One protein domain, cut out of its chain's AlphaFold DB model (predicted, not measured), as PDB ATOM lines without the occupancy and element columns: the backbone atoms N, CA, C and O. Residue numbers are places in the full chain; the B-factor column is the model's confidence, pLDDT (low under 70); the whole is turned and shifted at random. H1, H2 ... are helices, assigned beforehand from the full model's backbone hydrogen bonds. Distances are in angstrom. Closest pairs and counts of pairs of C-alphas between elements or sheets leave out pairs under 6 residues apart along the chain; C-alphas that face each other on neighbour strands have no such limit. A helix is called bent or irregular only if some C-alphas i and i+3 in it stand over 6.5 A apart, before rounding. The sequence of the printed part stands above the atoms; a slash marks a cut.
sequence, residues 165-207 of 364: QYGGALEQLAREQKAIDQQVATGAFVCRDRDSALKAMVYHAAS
ATOM      1  N   GLN A 165      19.402 -23.297  10.778       86.12
ATOM      2  CA  GLN A 165      19.994 -24.625  10.978       86.12
ATOM      3  C   GLN A 165      19.196 -25.509  11.953       86.12
ATOM      4  O   GLN A 165      19.204 -26.726  11.820       86.12
ATOM      5  N   TYR A 166      18.445 -24.911  12.882       85.31
ATOM      6  CA  TYR A 166      17.611 -25.630  13.848       85.31
ATOM      7  C   TYR A 166      16.153 -25.800  13.396       85.31
ATOM      8  O   TYR A 166      15.375 -26.472  14.073       85.31
ATOM      9  N   GLY A 167      15.763 -25.220  12.255       84.75
ATOM     10  CA  GLY A 167      14.380 -25.249  11.771       84.75
ATOM     11  C   GLY A 167      13.857 -26.670  11.543       84.75
ATOM     12  O   GLY A 167      12.788 -27.021  12.038       84.75
ATOM     13  N   GLY A 168      14.647 -27.524  10.882       85.81
ATOM     14  CA  GLY A 168      14.255 -28.914  10.620       85.81
ATOM     15  C   GLY A 168      14.053 -29.737  11.898       85.81
ATOM     16  O   GLY A 168      13.101 -30.514  11.997       85.81
ATOM     17  N   ALA A 169      14.899 -29.522  12.908       85.38
ATOM     18  CA  ALA A 169      14.777 -30.191  14.199       85.38
ATOM     19  C   ALA A 169      13.528 -29.742  14.972       85.38
ATOM     20  O   ALA A 169      12.826 -30.579  15.544       85.38
ATOM     21  N   LEU A 170      13.204 -28.443  14.942       83.94
ATOM     22  CA  LEU A 170      11.968 -27.913  15.526       83.94
ATOM     23  C   LEU A 170      10.718 -28.492  14.855       83.94
ATOM     24  O   LEU A 170       9.777 -28.893  15.539       83.94
ATOM     25  N   GLU A 171      10.702 -28.564  13.525       87.12
ATOM     26  CA  GLU A 171       9.582 -29.151  12.784       87.12
ATOM     27  C   GLU A 171       9.403 -30.636  13.100       87.12
ATOM     28  O   GLU A 171       8.278 -31.133  13.199       87.12
ATOM     29  N   GLN A 172      10.506 -31.366  13.266       88.00
ATOM     30  CA  GLN A 172      10.463 -32.759  13.682       88.00
ATOM     31  C   GLN A 172       9.886 -32.903  15.097       88.00
ATOM     32  O   GLN A 172       8.942 -33.671  15.283       88.00
ATOM     33  N   LEU A 173      10.383 -32.125  16.062       86.25
ATOM     34  CA  LEU A 173       9.858 -32.091  17.430       86.25
ATOM     35  C   LEU A 173       8.357 -31.780  17.460       86.25
ATOM     36  O   LEU A 173       7.590 -32.464  18.136       86.25
ATOM     37  N   ALA A 174       7.912 -30.791  16.682       87.31
ATOM     38  CA  ALA A 174       6.504 -30.419  16.596       87.31
ATOM     39  C   ALA A 174       5.632 -31.555  16.032       87.31
ATOM     40  O   ALA A 174       4.520 -31.788  16.514       87.31
ATOM     41  N   ARG A 175       6.127 -32.286  15.024       90.62
ATOM     42  CA  ARG A 175       5.426 -33.455  14.467       90.62
ATOM     43  C   ARG A 175       5.320 -34.592  15.478       90.62
ATOM     44  O   ARG A 175       4.247 -35.177  15.608       90.62
ATOM     45  N   GLU A 176       6.402 -34.890  16.186       87.38
ATOM     46  CA  GLU A 176       6.432 -35.940  17.208       87.38
ATOM     47  C   GLU A 176       5.504 -35.610  18.382       87.38
ATOM     48  O   GLU A 176       4.687 -36.449  18.762       87.38
ATOM     49  N   GLN A 177       5.539 -34.372  18.887       86.31
ATOM     50  CA  GLN A 177       4.629 -33.927  19.945       86.31
ATOM     51  C   GLN A 177       3.167 -34.075  19.515       86.31
ATOM     52  O   GLN A 177       2.356 -34.624  20.254       86.31
ATOM     53  N   LYS A 178       2.834 -33.675  18.282       90.19
ATOM     54  CA  LYS A 178       1.480 -33.831  17.741       90.19
ATOM     55  C   LYS A 178       1.044 -35.298  17.673       90.19
ATOM     56  O   LYS A 178      -0.123 -35.592  17.926       90.19
ATOM     57  N   ALA A 179       1.949 -36.213  17.327       88.19
ATOM     58  CA  ALA A 179       1.653 -37.644  17.303       88.19
ATOM     59  C   ALA A 179       1.394 -38.193  18.718       88.19
ATOM     60  O   ALA A 179       0.439 -38.945  18.914       88.19
ATOM     61  N   ILE A 180       2.192 -37.773  19.705       84.56
ATOM     62  CA  ILE A 180       1.986 -38.123  21.117       84.56
ATOM     63  C   ILE A 180       0.641 -37.581  21.608       84.56
ATOM     64  O   ILE A 180      -0.147 -38.335  22.173       84.56
ATOM     65  N   ASP A 181       0.333 -36.313  21.338       85.19
ATOM     66  CA  ASP A 181      -0.924 -35.685  21.754       85.19
ATOM     67  C   ASP A 181      -2.142 -36.416  21.172       85.19
ATOM     68  O   ASP A 181      -3.135 -36.629  21.866       85.19
ATOM     69  N   GLN A 182      -2.057 -36.864  19.914       86.62
ATOM     70  CA  GLN A 182      -3.095 -37.690  19.290       86.62
ATOM     71  C   GLN A 182      -3.255 -39.035  20.004       86.62
ATOM     72  O   GLN A 182      -4.378 -39.427  20.321       86.62
ATOM     73  N   GLN A 183      -2.153 -39.723  20.307       81.50
ATOM     74  CA  GLN A 183      -2.191 -40.984  21.052       81.50
ATOM     75  C   GLN A 183      -2.802 -40.797  22.446       81.50
ATOM     76  O   GLN A 183      -3.696 -41.551  22.840       81.50
ATOM     77  N   VAL A 184      -2.392 -39.754  23.171       80.50
ATOM     78  CA  VAL A 184      -2.949 -39.397  24.483       80.50
ATOM     79  C   VAL A 184      -4.446 -39.110  24.379       80.50
ATOM     80  O   VAL A 184      -5.219 -39.659  25.164       80.50
ATOM     81  N   ALA A 185      -4.878 -38.327  23.387       80.88
ATOM     82  CA  ALA A 185      -6.289 -38.011  23.165       80.88
ATOM     83  C   ALA A 185      -7.135 -39.259  22.856       80.88
ATOM     84  O   ALA A 185      -8.291 -39.338  23.267       80.88
ATOM     85  N   THR A 186      -6.555 -40.262  22.188       81.75
ATOM     86  CA  THR A 186      -7.202 -41.568  21.953       81.75
ATOM     87  C   THR A 186      -7.168 -42.509  23.164       81.75
ATOM     88  O   THR A 186      -7.683 -43.622  23.090       81.75
ATOM     89  N   GLY A 187      -6.584 -42.083  24.289       72.31
ATOM     90  CA  GLY A 187      -6.511 -42.871  25.518       72.31
ATOM     91  C   GLY A 187      -5.397 -43.920  25.533       72.31
ATOM     92  O   GLY A 187      -5.409 -44.780  26.411       72.31
ATOM     93  N   ALA A 188      -4.413 -43.845  24.627       62.62
ATOM     94  CA  ALA A 188      -3.356 -44.853  24.448       62.62
ATOM     95  C   ALA A 188      -2.475 -45.106  25.695       62.62
ATOM     96  O   ALA A 188      -1.739 -46.087  25.745       62.62
ATOM     97  N   PHE A 189      -2.583 -44.262  26.726       62.84
ATOM     98  CA  PHE A 189      -1.855 -44.391  27.994       62.84
ATOM     99  C   PHE A 189      -2.772 -44.538  29.223       62.84
ATOM    100  O   PHE A 189      -2.285 -44.751  30.336       62.84
ATOM    101  N   VAL A 190      -4.097 -44.488  29.026       60.03
ATOM    102  CA  VAL A 190      -5.122 -44.752  30.049       60.03
ATOM    103  C   VAL A 190      -5.566 -46.203  29.903       60.03
ATOM    104  O   VAL A 190      -6.634 -46.514  29.378       60.03
ATOM    105  N   CYS A 191      -4.723 -47.132  30.346       60.03
ATOM    106  CA  CYS A 191      -5.113 -48.534  30.374       60.03
ATOM    107  C   CYS A 191      -5.924 -48.789  31.649       60.03
ATOM    108  O   CYS A 191      -5.371 -49.118  32.697       60.03
ATOM    109  N   ARG A 192      -7.252 -48.626  31.551       65.00
ATOM    110  CA  ARG A 192      -8.193 -48.940  32.642       65.00
ATOM    111  C   ARG A 192      -7.972 -50.345  33.200       65.00
ATOM    112  O   ARG A 192      -8.083 -50.530  34.409       65.00
ATOM    113  N   ASP A 193      -7.598 -51.294  32.345       59.72
ATOM    114  CA  ASP A 193      -7.317 -52.675  32.737       59.72
ATOM    115  C   ASP A 193      -6.015 -52.789  33.536       59.72
ATOM    116  O   ASP A 193      -6.004 -53.423  34.588       59.72
ATOM    117  N   ARG A 194      -4.938 -52.105  33.116       67.62
ATOM    118  CA  ARG A 194      -3.677 -52.032  33.878       67.62
ATOM    119  C   ARG A 194      -3.899 -51.372  35.231       67.62
ATOM    120  O   ARG A 194      -3.447 -51.901  36.239       67.62
ATOM    121  N   ASP A 195      -4.586 -50.235  35.265       72.50
ATOM    122  CA  ASP A 195      -4.809 -49.484  36.501       72.50
ATOM    123  C   ASP A 195      -5.729 -50.260  37.463       72.50
ATOM    124  O   ASP A 195      -5.534 -50.224  38.679       72.50
ATOM    125  N   SER A 196      -6.690 -51.026  36.929       71.00
ATOM    126  CA  SER A 196      -7.524 -51.951  37.709       71.00
ATOM    127  C   SER A 196      -6.724 -53.151  38.221       71.00
ATOM    128  O   SER A 196      -6.853 -53.506  39.391       71.00
ATOM    129  N   ALA A 197      -5.846 -53.733  37.399       69.69
ATOM    130  CA  ALA A 197      -4.955 -54.821  37.801       69.69
ATOM    131  C   ALA A 197      -3.943 -54.373  38.870       69.69
ATOM    132  O   ALA A 197      -3.685 -55.108  39.822       69.69
ATOM    133  N   LEU A 198      -3.414 -53.148  38.766       73.38
ATOM    134  CA  LEU A 198      -2.535 -52.566  39.780       73.38
ATOM    135  C   LEU A 198      -3.280 -52.358  41.102       73.38
ATOM    136  O   LEU A 198      -2.777 -52.743  42.154       73.38
ATOM    137  N   LYS A 199      -4.500 -51.805  41.054       75.94
ATOM    138  CA  LYS A 199      -5.358 -51.663  42.240       75.94
ATOM    139  C   LYS A 199      -5.676 -53.014  42.877       75.94
ATOM    140  O   LYS A 199      -5.601 -53.122  44.096       75.94
ATOM    141  N   ALA A 200      -5.983 -54.033  42.074       74.12
ATOM    142  CA  ALA A 200      -6.234 -55.385  42.562       74.12
ATOM    143  C   ALA A 200      -4.988 -55.979  43.236       74.12
ATOM    144  O   ALA A 200      -5.087 -56.481  44.352       74.12
ATOM    145  N   MET A 201      -3.804 -55.856  42.627       75.56
ATOM    146  CA  MET A 201      -2.549 -56.302  43.246       75.56
ATOM    147  C   MET A 201      -2.277 -55.607  44.579       75.56
ATOM    148  O   MET A 201      -1.950 -56.275  45.555       75.56
ATOM    149  N   VAL A 202      -2.437 -54.282  44.642       79.19
ATOM    150  CA  VAL A 202      -2.244 -53.518  45.884       79.19
ATOM    151  C   VAL A 202      -3.263 -53.942  46.942       79.19
ATOM    152  O   VAL A 202      -2.893 -54.142  48.095       79.19
ATOM    153  N   TYR A 203      -4.524 -54.147  46.558       75.88
ATOM    154  CA  TYR A 203      -5.568 -54.631  47.457       75.88
ATOM    155  C   TYR A 203      -5.257 -56.028  48.012       75.88
ATOM    156  O   TYR A 203      -5.392 -56.254  49.212       75.88
ATOM    157  N   HIS A 204      -4.785 -56.951  47.171       73.44
ATOM    158  CA  HIS A 204      -4.370 -58.289  47.599       73.44
ATOM    159  C   HIS A 204      -3.126 -58.267  48.492       73.44
ATOM    160  O   HIS A 204      -3.059 -59.033  49.446       73.44
ATOM    161  N   ALA A 205      -2.166 -57.379  48.223       73.25
ATOM    162  CA  ALA A 205      -0.967 -57.231  49.044       73.25
ATOM    163  C   ALA A 205      -1.251 -56.569  50.405       73.25
ATOM    164  O   ALA A 205      -0.583 -56.876  51.388       73.25
ATOM    165  N   ALA A 206      -2.232 -55.662  50.465       72.94
ATOM    166  CA  ALA A 206      -2.635 -54.970  51.688       72.94
ATOM    167  C   ALA A 206      -3.680 -55.742  52.511       72.94
ATOM    168  O   ALA A 206      -3.913 -55.411  53.675       72.94
ATOM    169  N   SER A 207      -4.323 -56.755  51.925       67.50
ATOM    170  CA  SER A 207      -5.277 -57.602  52.635       67.50
ATOM    171  C   SER A 207      -4.539 -58.646  53.481       67.50
ATOM    172  O   SER A 207      -3.604 -59.279  52.987       67.50
TER     173      SER A 207
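AT A GLANCE: This is residues 165 to 207 of the 364 residues of the protein "Protein kinase domain-containing protein" of Monoraphidium neglectum (UniProt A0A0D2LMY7). Two helices, the longer H1 and then H2, stand end on end as the arms of a wide, open V, with the stretch 186 to 191 joining them and no packing between them. The printed part has 43 residues, two named helices and no named strand; its class is all helix. It is extended, with a radius of gyration of the C-alphas of 18.0 A, and spans 59 by 19 by 7 A, a rod.

HOW THE PARTS SIT: H1, residues 165 to 185, and H2, residues 192 to 206, are apart. Residues 165 to 179, 181 to 187 and 189 to 207 stand free. In H2 every O i to N i+4 pair is within hydrogen-bond range; in H1 16 of 17 are.

IN THESE COORDINATES: H1 begins at C-alpha 165 (19.994, -24.625, 10.978) and measures 31.9 A. It is irregular: C-alphas 165 and 168 are 7.2 A apart. H2 measures 20.7 A and ends at C-alpha 206 (-2.635, -54.970, 51.688).

THE WHOLE: The C-alphas of Gln 165 and Ser 207, the two farthest apart, are 58.8 A apart. The printed part has no cut, and the link from H1 to H2 is short. The model's pLDDT is under 70 at residues 188 to 194, 197 and 207.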